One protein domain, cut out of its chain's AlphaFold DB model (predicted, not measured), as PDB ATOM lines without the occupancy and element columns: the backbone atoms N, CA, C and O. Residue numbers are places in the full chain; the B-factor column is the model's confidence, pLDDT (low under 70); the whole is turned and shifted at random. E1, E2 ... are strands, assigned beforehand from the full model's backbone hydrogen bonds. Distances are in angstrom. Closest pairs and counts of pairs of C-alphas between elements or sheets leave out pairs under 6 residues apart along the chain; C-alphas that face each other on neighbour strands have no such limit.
ATOM      1  N   LYS A  52     130.236 138.855 113.792       90.00
ATOM      2  CA  LYS A  52     129.777 139.714 114.899       90.00
ATOM      3  C   LYS A  52     128.544 140.569 114.573       90.00
ATOM      4  O   LYS A  52     127.855 140.991 115.502       90.00
ATOM      5  N   TYR A  53     128.257 140.820 113.295       90.56
ATOM      6  CA  TYR A  53     127.139 141.655 112.849       90.56
ATOM      7  C   TYR A  53     125.906 140.853 112.419       90.56
ATOM      8  O   TYR A  53     124.818 141.421 112.311       90.56
ATOM      9  N   LYS A  54     126.016 139.528 112.246       88.62
ATOM     10  CA  LYS A  54     124.904 138.684 111.766       88.62
ATOM     11  C   LYS A  54     123.677 138.707 112.684       88.62
ATOM     12  O   LYS A  54     122.553 138.620 112.202       88.62
ATOM     13  N   ASN A  55     123.891 138.904 113.986       88.94
ATOM     14  CA  ASN A  55     122.833 138.907 115.003       88.94
ATOM     15  C   ASN A  55     122.153 140.272 115.211       88.94
ATOM     16  O   ASN A  55     121.288 140.391 116.079       88.94
ATOM     17  N   TYR A  56     122.540 141.311 114.462       91.56
ATOM     18  CA  TYR A  56     121.879 142.611 114.564       91.56
ATOM     19  C   TYR A  56     120.458 142.506 114.007       91.56
ATOM     20  O   TYR A  56     120.226 141.957 112.923       91.56
ATOM     21  N   LYS A  57     119.513 143.045 114.773       89.75
ATOM     22  CA  LYS A  57     118.082 143.062 114.467       89.75
ATOM     23  C   LYS A  57     117.696 144.366 113.774       89.75
ATOM     24  O   LYS A  57     118.466 145.312 113.784       89.75
ATOM     25  N   THR A  58     116.539 144.445 113.148       89.25
ATOM     26  CA  THR A  58     115.989 145.745 112.729       89.25
ATOM     27  C   THR A  58     115.454 146.500 113.951       89.25
ATOM     28  O   THR A  58     115.175 145.874 114.973       89.25
ATOM     29  N   LEU A  59     115.347 147.832 113.890       86.12
ATOM     30  CA  LEU A  59     114.941 148.641 115.051       86.12
ATOM     31  C   LEU A  59     113.570 148.224 115.614       86.12
ATOM     32  O   LEU A  59     113.409 148.067 116.823       86.12
ATOM     33  N   PHE A 228     119.297 166.678 117.627       73.44
ATOM     34  CA  PHE A 228     119.583 165.310 117.255       73.44
ATOM     35  C   PHE A 228     121.047 165.231 116.835       73.44
ATOM     36  O   PHE A 228     121.565 166.092 116.124       73.44
ATOM     37  N   LYS A 229     121.729 164.191 117.300       69.62
ATOM     38  CA  LYS A 229     123.045 163.856 116.785       69.62
ATOM     39  C   LYS A 229     122.813 163.035 115.528       69.62
ATOM     40  O   LYS A 229     122.282 161.922 115.617       69.62
ATOM     41  N   GLU A 230     123.206 163.589 114.381       65.19
ATOM     42  CA  GLU A 230     123.475 162.770 113.203       65.19
ATOM     43  C   GLU A 230     124.425 161.664 113.650       65.19
ATOM     44  O   GLU A 230     125.425 161.895 114.343       65.19
ATOM     45  N   LEU A 231     124.075 160.433 113.320       62.34
ATOM     46  CA  LEU A 231     124.989 159.337 113.536       62.34
ATOM     47  C   LEU A 231     126.150 159.527 112.555       62.34
ATOM     48  O   LEU A 231     126.027 159.131 111.421       62.34
ATOM     49  N   ASP A 232     127.292 160.117 112.916       52.84
ATOM     50  CA  ASP A 232     128.517 159.820 112.156       52.84
ATOM     51  C   ASP A 232     129.833 159.974 112.944       52.84
ATOM     52  O   ASP A 232     130.000 160.807 113.835       52.84
ATOM     53  N   GLN A 233     130.778 159.122 112.538       47.47
ATOM     54  CA  GLN A 233     132.221 159.019 112.795       47.47
ATOM     55  C   GLN A 233     132.811 158.249 113.990       47.47
ATOM     56  O   GLN A 233     133.852 157.639 113.751       47.47
ATOM     57  N   LYS A 234     132.258 158.175 115.214       45.50
ATOM     58  CA  LYS A 234     132.915 157.337 116.267       45.50
ATOM     59  C   LYS A 234     132.047 156.638 117.311       45.50
ATOM     60  O   LYS A 234     132.566 155.737 117.961       45.50
ATOM     61  N   THR A 235     130.796 157.037 117.535       55.47
ATOM     62  CA  THR A 235     130.146 156.670 118.808       55.47
ATOM     63  C   THR A 235     129.011 155.665 118.732       55.47
ATOM     64  O   THR A 235     128.767 155.063 119.760       55.47
ATOM     65  N   ASN A 236     128.339 155.445 117.591       72.62
ATOM     66  CA  ASN A 236     127.183 154.524 117.534       72.62
ATOM     67  C   ASN A 236     127.002 153.752 116.201       72.62
ATOM     68  O   ASN A 236     126.267 152.769 116.188       72.62
ATOM     69  N   LEU A 237     127.630 154.153 115.082       78.88
ATOM     70  CA  LEU A 237     127.733 153.300 113.885       78.88
ATOM     71  C   LEU A 237     128.890 152.320 114.096       78.88
ATOM     72  O   LEU A 237     130.040 152.744 114.189       78.88
ATOM     73  N   ASP A 238     128.602 151.022 114.121       81.12
ATOM     74  CA  ASP A 238     129.636 150.003 114.295       81.12
ATOM     75  C   ASP A 238     130.197 149.486 112.970       81.12
ATOM     76  O   ASP A 238     131.346 149.038 112.932       81.12
ATOM     77  N   TYR A 239     129.375 149.443 111.913       82.75
ATOM     78  CA  TYR A 239     129.753 148.892 110.609       82.75
ATOM     79  C   TYR A 239     128.801 149.318 109.498       82.75
ATOM     80  O   TYR A 239     127.600 149.460 109.717       82.75
ATOM     81  N   PHE A 240     129.334 149.462 108.287       82.19
ATOM     82  CA  PHE A 240     128.546 149.601 107.070       82.19
ATOM     83  C   PHE A 240     128.947 148.490 106.106       82.19
ATOM     84  O   PHE A 240     130.082 148.458 105.633       82.19
ATOM     85  N   HIS A 241     128.016 147.585 105.831       84.25
ATOM     86  CA  HIS A 241     128.209 146.506 104.879       84.25
ATOM     87  C   HIS A 241     127.829 146.994 103.481       84.25
ATOM     88  O   HIS A 241     126.657 147.257 103.225       84.25
ATOM     89  N   LYS A 242     128.817 147.123 102.591       81.75
ATOM     90  CA  LYS A 242     128.593 147.423 101.170       81.75
ATOM     91  C   LYS A 242     128.113 146.159 100.459       81.75
ATOM     92  O   LYS A 242     128.852 145.177 100.419       81.75
ATOM     93  N   GLU A 243     126.903 146.195  99.911       80.38
ATOM     94  CA  GLU A 243     126.257 145.031  99.289       80.38
ATOM     95  C   GLU A 243     126.291 145.130  97.763       80.38
ATOM     96  O   GLU A 243     126.721 144.193  97.093       80.38
ATOM     97  N   GLU A 244     125.906 146.276  97.201       76.69
ATOM     98  CA  GLU A 244     125.952 146.499  95.756       76.69
ATOM     99  C   GLU A 244     126.172 147.971  95.391       76.69
ATOM    100  O   GLU A 244     125.888 148.890  96.161       76.69
ATOM    101  N   TRP A 245     126.682 148.203  94.183       72.94
ATOM    102  CA  TRP A 245     126.701 149.535  93.585       72.94
ATOM    103  C   TRP A 245     125.301 149.929  93.127       72.94
ATOM    104  O   TRP A 245     124.562 149.114  92.571       72.94
ATOM    105  N   GLU A 246     124.960 151.206  93.268       70.12
ATOM    106  CA  GLU A 246     123.699 151.716  92.739       70.12
ATOM    107  C   GLU A 246     123.703 151.692  91.195       70.12
ATOM    108  O   GLU A 246     124.420 152.454  90.537       70.12
ATOM    109  N   LYS A 247     122.870 150.819  90.608       57.50
ATOM    110  CA  LYS A 247     122.836 150.492  89.165       57.50
ATOM    111  C   LYS A 247     122.666 151.701  88.235       57.50
ATOM    112  O   LYS A 247     123.184 151.684  87.123       57.50
ATOM    113  N   ASN A 248     122.001 152.764  88.690       54.62
ATOM    114  CA  ASN A 248     121.726 153.964  87.885       54.62
ATOM    115  C   ASN A 248     122.880 154.984  87.858       54.62
ATOM    116  O   ASN A 248     122.763 156.028  87.219       54.62
ATOM    117  N   THR A 249     124.003 154.689  88.519       51.06
ATOM    118  CA  THR A 249     125.190 155.564  88.549       51.06
ATOM    119  C   THR A 249     126.335 155.085  87.653       51.06
ATOM    120  O   THR A 249     127.374 155.745  87.556       51.06
ATOM    121  N   MET A 250     126.137 153.971  86.937       48.22
ATOM    122  CA  MET A 250     127.049 153.499  85.898       48.22
ATOM    123  C   MET A 250     126.760 154.227  84.581       48.22
ATOM    124  O   MET A 250     125.921 153.812  83.783       48.22
ATOM    125  N   SER A 251     127.455 155.333  84.326       41.91
ATOM    126  CA  SER A 251     127.451 155.940  82.997       41.91
ATOM    127  C   SER A 251     128.356 155.143  82.043       41.91
ATOM    128  O   SER A 251     129.578 155.255  82.122       41.91
ATOM    129  N   ARG A 260     130.832 156.580  89.902       49.69
ATOM    130  CA  ARG A 260     131.357 157.364  91.039       49.69
ATOM    131  C   ARG A 260     131.482 156.480  92.284       49.69
ATOM    132  O   ARG A 260     130.477 155.890  92.670       49.69
ATOM    133  N   SER A 261     132.648 156.456  92.947       52.19
ATOM    134  CA  SER A 261     132.978 155.556  94.081       52.19
ATOM    135  C   SER A 261     132.106 155.712  95.347       52.19
ATOM    136  O   SER A 261     132.368 155.159  96.414       52.19
ATOM    137  N   GLN A 262     131.055 156.499  95.199       56.31
ATOM    138  CA  GLN A 262     130.304 157.251  96.168       56.31
ATOM    139  C   GLN A 262     128.832 156.806  96.252       56.31
ATOM    140  O   GLN A 262     128.086 157.421  97.005       56.31
ATOM    141  N   HIS A 263     128.418 155.773  95.504       68.06
ATOM    142  CA  HIS A 263     127.020 155.322  95.425       68.06
ATOM    143  C   HIS A 263     126.904 153.833  95.744       68.06
ATOM    144  O   HIS A 263     126.981 152.975  94.863       68.06
ATOM    145  N   TRP A 264     126.745 153.538  97.031       71.19
ATOM    146  CA  TRP A 264     126.631 152.173  97.534       71.19
ATOM    147  C   TRP A 264     125.276 151.956  98.185       71.19
ATOM    148  O   TRP A 264     124.848 152.743  99.033       71.19
ATOM    149  N   ILE A 265     124.660 150.838  97.830       78.44
ATOM    150  CA  ILE A 265     123.551 150.239  98.557       78.44
ATOM    151  C   ILE A 265     124.168 149.271  99.566       78.44
ATOM    152  O   ILE A 265     125.090 148.507  99.255       78.44
ATOM    153  N   GLY A 266     123.706 149.341 100.807       81.38
ATOM    154  CA  GLY A 266     124.240 148.495 101.856       81.38
ATOM    155  C   GLY A 266     123.437 148.553 103.140       81.38
ATOM    156  O   GLY A 266     122.429 149.250 103.245       81.38
ATOM    157  N   THR A 267     123.921 147.839 104.146       86.31
ATOM    158  CA  THR A 267     123.299 147.795 105.468       86.31
ATOM    159  C   THR A 267     124.190 148.480 106.496       86.31
ATOM    160  O   THR A 267     125.357 148.126 106.673       86.31
ATOM    161  N   SER A 268     123.627 149.446 107.216       84.38
ATOM    162  CA  SER A 268     124.271 150.093 108.360       84.38
ATOM    163  C   SER A 268     123.944 149.338 109.647       84.38
ATOM    164  O   SER A 268     122.798 148.942 109.849       84.38
ATOM    165  N   TYR A 269     124.937 149.158 110.516       86.88
ATOM    166  CA  TYR A 269     124.850 148.451 111.794       86.88
ATOM    167  C   TYR A 269     125.201 149.406 112.933       86.88
ATOM    168  O   TYR A 269     126.247 150.057 112.905       86.88
ATOM    169  N   PHE A 270     124.350 149.456 113.953       85.94
ATOM    170  CA  PHE A 270     124.368 150.454 115.016       85.94
ATOM    171  C   PHE A 270     124.347 149.811 116.403       85.94
ATOM    172  O   PHE A 270     123.613 148.847 116.619       85.94
ATOM    173  N   THR A 271     125.086 150.395 117.348       85.38
ATOM    174  CA  THR A 271     124.956 150.138 118.789       85.38
ATOM    175  C   THR A 271     124.669 151.444 119.514       85.38
ATOM    176  O   THR A 271     125.363 152.432 119.299       85.38
ATOM    177  N   ILE A 272     123.690 151.446 120.419       80.88
ATOM    178  CA  ILE A 272     123.449 152.556 121.348       80.88
ATOM    179  C   ILE A 272     123.971 152.170 122.727       80.88
ATOM    180  O   ILE A 272     123.341 151.413 123.468       80.88
ATOM    181  N   TYR A 273     125.133 152.714 123.080       75.69
ATOM    182  CA  TYR A 273     125.844 152.354 124.310       75.69
ATOM    183  C   TYR A 273     125.147 152.835 125.591       75.69
ATOM    184  O   TYR A 273     125.279 152.200 126.635       75.69
ATOM    185  N   SER A 274     124.379 153.928 125.528       72.81
ATOM    186  CA  SER A 274     123.672 154.480 126.692       72.81
ATOM    187  C   SER A 274     122.521 153.605 127.190       72.81
ATOM    188  O   SER A 274     122.111 153.727 128.340       72.81
ATOM    189  N   PHE A 275     122.040 152.685 126.357       70.00
ATOM    190  CA  PHE A 275     120.920 151.805 126.650       70.00
ATOM    191  C   PHE A 275     121.318 150.356 126.399       70.00
ATOM    192  O   PHE A 275     121.133 149.856 125.299       70.00
ATOM    193  N   GLN A 276     121.898 149.684 127.401       68.25
ATOM    194  CA  GLN A 276     122.217 148.242 127.379       68.25
ATOM    195  C   GLN A 276     122.892 147.722 126.085       68.25
ATOM    196  O   GLN A 276     122.777 146.539 125.765       68.25
ATOM    197  N   ASN A 277     123.600 148.574 125.334       76.75
ATOM    198  CA  ASN A 277     124.115 148.260 123.998       76.75
ATOM    199  C   ASN A 277     123.032 147.717 123.043       76.75
ATOM    200  O   ASN A 277     123.208 146.653 122.445       76.75
ATOM    201  N   ILE A 278     121.906 148.425 122.904       83.56
ATOM    202  CA  ILE A 278     120.886 148.107 121.895       83.56
ATOM    203  C   ILE A 278     121.549 148.075 120.514       83.56
ATOM    204  O   ILE A 278     122.142 149.065 120.092       83.56
ATOM    205  N   LYS A 279     121.421 146.942 119.817       87.81
ATOM    206  CA  LYS A 279     122.027 146.686 118.506       87.81
ATOM    207  C   LYS A 279     120.973 146.568 117.427       87.81
ATOM    208  O   LYS A 279     120.093 145.712 117.536       87.81
ATOM    209  N   PHE A 280     121.099 147.359 116.368       89.44
ATOM    210  CA  PHE A 280     120.183 147.283 115.239       89.44
ATOM    211  C   PHE A 280     120.823 147.611 113.897       89.44
ATOM    212  O   PHE A 280     121.909 148.175 113.832       89.44
ATOM    213  N   LYS A 281     120.156 147.230 112.813       89.50
ATOM    214  CA  LYS A 281     120.606 147.432 111.441       89.50
ATOM    215  C   LYS A 281     119.498 147.983 110.554       89.50
ATOM    216  O   LYS A 281     118.319 147.736 110.810       89.50
ATOM    217  N   LYS A 282     119.892 148.670 109.484       87.25
ATOM    218  CA  LYS A 282     118.980 149.207 108.469       87.25
ATOM    219  C   LYS A 282     119.664 149.274 107.110       87.25
ATOM    220  O   LYS A 282     120.804 149.729 107.017       87.25
ATOM    221  N   GLY A 283     118.957 148.812 106.082       83.06
ATOM    222  CA  GLY A 283     119.359 149.009 104.691       83.06
ATOM    223  C   GLY A 283     119.266 150.487 104.323       83.06
ATOM    224  O   GLY A 283     118.307 151.152 104.713       83.06
ATOM    225  N   PHE A 284     120.270 151.007 103.628       75.75
ATOM    226  CA  PHE A 284     120.350 152.413 103.256       75.75
ATOM    227  C   PHE A 284     121.203 152.608 101.995       75.75
ATOM    228  O   PHE A 284     122.193 151.901 101.784       75.75
ATOM    229  N   THR A 285     120.848 153.609 101.190       69.25
ATOM    230  CA  THR A 285     121.605 154.010  99.998       69.25
ATOM    231  C   THR A 285     122.427 155.253 100.312       69.25
ATOM    232  O   THR A 285     121.880 156.326 100.561       69.25
ATOM    233  N   ARG A 286     123.758 155.134 100.298       61.75
ATOM    234  CA  ARG A 286     124.650 156.257 100.606       61.75
ATOM    235  C   ARG A 286     125.033 157.016  99.342       61.75
ATOM    236  O   ARG A 286     125.621 156.436  98.434       61.75
ATOM    237  N   TRP A 287     124.813 158.327  99.376       56.09
ATOM    238  CA  TRP A 287     125.324 159.298  98.411       56.09
ATOM    239  C   TRP A 287     126.497 160.032  99.067       56.09
ATOM    240  O   TRP A 287     126.282 160.789 100.012       56.09
ATOM    241  N   PHE A 288     127.745 159.838  98.629       49.38
ATOM    242  CA  PHE A 288     128.781 160.808  99.009       49.38
ATOM    243  C   PHE A 288     128.647 162.016  98.085       49.38
ATOM    244  O   PHE A 288     129.056 161.976  96.928       49.38
ATOM    245  N   THR A 289     128.101 163.115  98.589       42.75
ATOM    246  CA  THR A 289     128.465 164.428  98.059       42.75
ATOM    247  C   THR A 289     129.795 164.838  98.701       42.75
ATOM    248  O   THR A 289     130.188 164.319  99.747       42.75
ATOM    249  N   ASN A 290     130.542 165.755  98.080       40.94
ATOM    250  CA  ASN A 290     131.772 166.300  98.679       40.94
ATOM    251  C   ASN A 290     131.520 167.030 100.019       40.94
ATOM    252  O   ASN A 290     132.477 167.397 100.702       40.94
ATOM    253  N   ASP A 291     130.255 167.210 100.405       41.66
ATOM    254  CA  ASP A 291     129.852 167.666 101.724       41.66
ATOM    255  C   ASP A 291     129.745 166.492 102.701       41.66
ATOM    256  O   ASP A 291     128.963 165.562 102.541       41.66
ATOM    257  N   LYS A 292     130.516 166.575 103.787       43.03
ATOM    258  CA  LYS A 292     130.579 165.600 104.891       43.03
ATOM    259  C   LYS A 292     129.280 165.478 105.715       43.03
ATOM    260  O   LYS A 292     129.317 164.888 106.788       43.03
ATOM    261  N   ARG A 293     128.170 166.066 105.264       45.09
ATOM    262  CA  ARG A 293     126.864 166.049 105.940       45.09
ATOM    263  C   ARG A 293     126.065 164.878 105.381       45.09
ATOM    264  O   ARG A 293     125.299 165.022 104.433       45.09
ATOM    265  N   LEU A 294     126.395 163.687 105.856       51.41
ATOM    266  CA  LEU A 294     125.910 162.435 105.294       51.41
ATOM    267  C   LEU A 294     124.642 162.013 106.024       51.41
ATOM    268  O   LEU A 294     124.699 161.580 107.170       51.41
ATOM    269  N   LEU A 295     123.514 162.126 105.324       54.06
ATOM    270  CA  LEU A 295     122.209 161.666 105.784       54.06
ATOM    271  C   LEU A 295     122.312 160.176 106.124       54.06
ATOM    272  O   LEU A 295     122.426 159.328 105.244       54.06
ATOM    273  N   MET A 296     122.351 159.869 107.412       68.62
ATOM    274  CA  MET A 296     122.196 158.519 107.929       68.62
ATOM    275  C   MET A 296     120.717 158.152 107.982       68.62
ATOM    276  O   MET A 296     119.884 159.044 108.124       68.62
ATOM    277  N   PRO A 297     120.357 156.855 107.965       72.75
ATOM    278  CA  PRO A 297     118.956 156.458 108.099       72.75
ATOM    279  C   PRO A 297     118.357 156.854 109.456       72.75
ATOM    280  O   PRO A 297     117.150 156.743 109.640       72.75
ATOM    281  N   TYR A 298     119.180 157.307 110.407       80.88
ATOM    282  CA  TYR A 298     118.772 157.623 111.762       80.88
ATOM    283  C   TYR A 298     119.425 158.902 112.292       80.88
ATOM    284  O   TYR A 298     120.611 159.156 112.080       80.88
ATOM    285  N   GLU A 299     118.665 159.631 113.098       81.94
ATOM    286  CA  GLU A 299     119.152 160.675 113.992       81.94
ATOM    287  C   GLU A 299     118.777 160.301 115.431       81.94
ATOM    288  O   GLU A 299     117.671 159.816 115.683       81.94
ATOM    289  N   ILE A 300     119.677 160.507 116.396       82.56
ATOM    290  CA  ILE A 300     119.427 160.119 117.793       82.56
ATOM    291  C   ILE A 300     119.449 161.342 118.695       82.56
ATOM    292  O   ILE A 300     120.426 162.089 118.746       82.56
ATOM    293  N   TYR A 301     118.388 161.496 119.476       83.50
ATOM    294  CA  TYR A 301     118.339 162.394 120.613       83.50
ATOM    295  C   TYR A 301     118.423 161.585 121.911       83.50
ATOM    296  O   TYR A 301     117.577 160.740 122.205       83.50
ATOM    297  N   GLU A 302     119.459 161.856 122.700       80.31
ATOM    298  CA  GLU A 302     119.639 161.293 124.036       80.31
ATOM    299  C   GLU A 302     119.239 162.346 125.071       80.31
ATOM    300  O   GLU A 302     119.743 163.474 125.038       80.31
ATOM    301  N   ASN A 303     118.335 161.999 125.991       79.00
ATOM    302  CA  ASN A 303     117.983 162.919 127.069       79.00
ATOM    303  C   ASN A 303     119.212 163.162 127.974       79.00
ATOM    304  O   ASN A 303     119.894 162.194 128.316       79.00
ATOM    305  N   PRO A 304     119.480 164.406 128.428       78.12
ATOM    306  CA  PRO A 304     120.534 164.697 129.404       78.12
ATOM    307  C   PRO A 304     120.572 163.775 130.636       78.12
ATOM    308  O   PRO A 304     121.654 163.435 131.110       78.12
ATOM    309  N   ASN A 305     119.414 163.339 131.142       78.25
ATOM    310  CA  ASN A 305     119.312 162.436 132.293       78.25
ATOM    311  C   ASN A 305     119.441 160.942 131.933       78.25
ATOM    312  O   ASN A 305     119.373 160.095 132.823       78.25
ATOM    313  N   LYS A 306     119.602 160.620 130.642       78.50
ATOM    314  CA  LYS A 306     119.751 159.269 130.078       78.50
ATOM    315  C   LYS A 306     118.601 158.299 130.382       78.50
ATOM    316  O   LYS A 306     118.766 157.094 130.236       78.50
ATOM    317  N   LYS A 307     117.422 158.802 130.766       85.12
ATOM    318  CA  LYS A 307     116.242 157.974 131.088       85.12
ATOM    319  C   LYS A 307     115.513 157.438 129.860       85.12
ATOM    320  O   LYS A 307     114.800 156.442 129.958       85.12
ATOM    321  N   PHE A 308     115.713 158.065 128.704       89.06
ATOM    322  CA  PHE A 308     115.234 157.573 127.417       89.06
ATOM    323  C   PHE A 308     116.083 158.120 126.265       89.06
ATOM    324  O   PHE A 308     116.839 159.089 126.410       89.06
ATOM    325  N   ILE A 309     115.891 157.515 125.100       88.94
ATOM    326  CA  ILE A 309     116.378 157.975 123.802       88.94
ATOM    327  C   ILE A 309     115.201 158.119 122.837       88.94
ATOM    328  O   ILE A 309     114.237 157.352 122.894       88.94
ATOM    329  N   LEU A 310     115.278 159.100 121.945       89.25
ATOM    330  CA  LEU A 310     114.355 159.271 120.830       89.25
ATOM    331  C   LEU A 310     115.149 159.138 119.535       89.25
ATOM    332  O   LEU A 310     116.023 159.953 119.247       89.25
ATOM    333  N   ILE A 311     114.854 158.101 118.765       88.38
ATOM    334  CA  ILE A 311     115.481 157.829 117.474       88.38
ATOM    335  C   ILE A 311     114.515 158.296 116.391       88.38
ATOM    336  O   ILE A 311     113.359 157.890 116.401       88.38
ATOM    337  N   ARG A 312     114.968 159.131 115.461       86.69
ATOM    338  CA  ARG A 312     114.226 159.480 114.247       86.69
ATOM    339  C   ARG A 312     114.804 158.681 113.089       86.69
ATOM    340  O   ARG A 312     115.947 158.902 112.715       86.69
ATOM    341  N   GLU A 313     114.024 157.773 112.525       84.44
ATOM    342  CA  GLU A 313     114.312 157.104 111.260       84.44
ATOM    343  C   GLU A 313     113.875 158.000 110.098       84.44
ATOM    344  O   GLU A 313     112.709 158.398 110.027       84.44
ATOM    345  N   MET A 314     114.797 158.323 109.192       76.56
ATOM    346  CA  MET A 314     114.485 159.017 107.942       76.56
ATOM    347  C   MET A 314     114.069 157.991 106.884       76.56
ATOM    348  O   MET A 314     114.771 157.005 106.669       76.56
ATOM    349  N   MET A 315     112.919 158.204 106.241       72.06
ATOM    350  CA  MET A 315     112.416 157.328 105.178       72.06
ATOM    351  C   MET A 315     112.685 157.942 103.798       72.06
ATOM    352  O   MET A 315     112.497 159.141 103.607       72.06
ATOM    353  N   ASP A 316     113.054 157.105 102.823       58.31
ATOM    354  CA  ASP A 316     113.558 157.506 101.495       58.31
ATOM    355  C   ASP A 316     112.599 158.370 100.651       58.31
ATOM    356  O   ASP A 316     113.010 158.984  99.670       58.31
ATOM    357  N   THR A 317     111.303 158.397 100.975       57.09
ATOM    358  CA  THR A 317     110.253 158.954 100.100       57.09
ATOM    359  C   THR A 317     109.218 159.789 100.857       57.09
ATOM    360  O   THR A 317     108.027 159.658 100.620       57.09
ATOM    361  N   TYR A 318     109.664 160.713 101.713       61.34
ATOM    362  CA  TYR A 318     108.811 161.670 102.447       61.34
ATOM    363  C   TYR A 318     108.119 161.059 103.668       61.34
ATOM    364  O   TYR A 318     106.904 160.911 103.733       61.34
ATOM    365  N   GLY A 319     108.911 160.706 104.674       74.62
ATOM    366  CA  GLY A 319     108.388 160.269 105.956       74.62
ATOM    367  C   GLY A 319     109.481 160.163 107.001       74.62
ATOM    368  O   GLY A 319     110.674 160.143 106.695       74.62
ATOM    369  N   CYS A 320     109.069 160.105 108.254       83.94
ATOM    370  CA  CYS A 320     109.950 159.700 109.329       83.94
ATOM    371  C   CYS A 320     109.186 158.888 110.365       83.94
ATOM    372  O   CYS A 320     107.973 159.034 110.548       83.94
ATOM    373  N   GLU A 321     109.917 158.027 111.049       88.25
ATOM    374  CA  GLU A 321     109.405 157.274 112.179       88.25
ATOM    375  C   GLU A 321     110.211 157.642 113.419       88.25
ATOM    376  O   GLU A 321     111.437 157.609 113.414       88.25
ATOM    377  N   TYR A 322     109.528 158.017 114.494       90.19
ATOM    378  CA  TYR A 322     110.152 158.265 115.783       90.19
ATOM    379  C   TYR A 322     110.006 157.026 116.656       90.19
ATOM    380  O   TYR A 322     108.893 156.567 116.881       90.19
ATOM    381  N   THR A 323     111.108 156.524 117.198       90.75
ATOM    382  CA  THR A 323     111.131 155.426 118.165       90.75
ATOM    383  C   THR A 323     111.655 155.946 119.498       90.75
ATOM    384  O   THR A 323     112.825 156.306 119.631       90.75
ATOM    385  N   LEU A 324     110.773 156.001 120.492       91.81
ATOM    386  CA  LEU A 324     111.077 156.334 121.878       91.81
ATOM    387  C   LEU A 324     111.416 155.050 122.634       91.81
ATOM    388  O   LEU A 324     110.582 154.149 122.715       91.81
ATOM    389  N   ILE A 325     112.619 154.970 123.199       90.12
ATOM    390  CA  ILE A 325     113.072 153.821 123.993       90.12
ATOM    391  C   ILE A 325     113.432 154.305 125.394       90.12
ATOM    392  O   ILE A 325     114.274 155.190 125.539       90.12
ATOM    393  N   LYS A 326     112.824 153.709 126.423       89.44
ATOM    394  CA  LYS A 326     113.117 153.996 127.837       89.44
ATOM    395  C   LYS A 326     113.348 152.726 128.647       89.44
ATOM    396  O   LYS A 326     112.881 151.652 128.267       89.44
ATOM    397  N   ASN A 327     114.057 152.854 129.765       83.56
ATOM    398  CA  ASN A 327     114.381 151.738 130.652       83.56
ATOM    399  C   ASN A 327     113.234 151.582 131.655       83.56
ATOM    400  O   ASN A 327     112.766 152.578 132.203       83.56
ATOM    401  N   THR A 328     112.748 150.362 131.866       81.25
ATOM    402  CA  THR A 328     111.624 150.094 132.780       81.25
ATOM    403  C   THR A 328     112.070 149.724 134.192       81.25
ATOM    404  O   THR A 328     111.227 149.602 135.076       81.25
TER     405      THR A 328
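Overview. This is residues 52 to 59, 228 to 251 and 260 to 328 of the 330 residues of an uncharacterized protein of Cellulophaga fucicola (UniProt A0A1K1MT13). Two small antiparallel sheets of three strands each make an elongated body, their strands running mostly along its longest axis. The sheet E1-E2-E3 is strongly twisted, with E2 and E3 bent partway; E4-E5-E6 is shifted along the long axis from it, and the stretch of residues 228 to 236 runs from beside E4 to E1. The 101 printed residues hold six named strands, E1 to E6 in chain order, and no named helix: the class is all strand. The whole is compact, with a radius of gyration of the C-alphas of 14.5 A, and spans 52 by 29 by 24 A.

Arrangement. Residues 229 to 230 pair, antiparallel, with residues 299 to 300 of E4, residues 298 to 302. E1, residues 237 to 245, is an edge strand, antiparallel to E2, residues 263 to 272, with N 241 and O 267 2.8 A apart. E2 forms a hairpin with E3, residues 278 to 287, with N 268 and O 282 2.8 A apart. E2 bends by 61 degrees at residue 266 and E3 by 62 degrees at residue 283. E3 and E4 are apart. E4, E5, residues 308 to 315, and E6, residues 319 to 327, form a meander, each strand the antiparallel neighbour of the one before; N 299 and O 312 are 2.8 A apart, N 313 and O 321 2.7 A.

Along the chain. E1 begins at C-alpha 237 (127.733, 153.300, 113.885) and is 20.7 A long; E2 measures 26.3 A, E3 26.4 A, E4 12.8 A and E5 22.4 A. E6, 26.8 A, ends at C-alpha 327 (114.381, 151.738, 130.652).

Size, cuts and confidence. The farthest C-alphas, of Ser 251 and Thr 328, are 52.6 A apart. Residues 60 to 227 and 252 to 259 are cut out, leaving C-alpha gaps of 17.4 A and 9.1 A. No link printed whole is long. Mean pLDDT of the printed part is 73.8, with 32 residues under 70, among them 285 to 296.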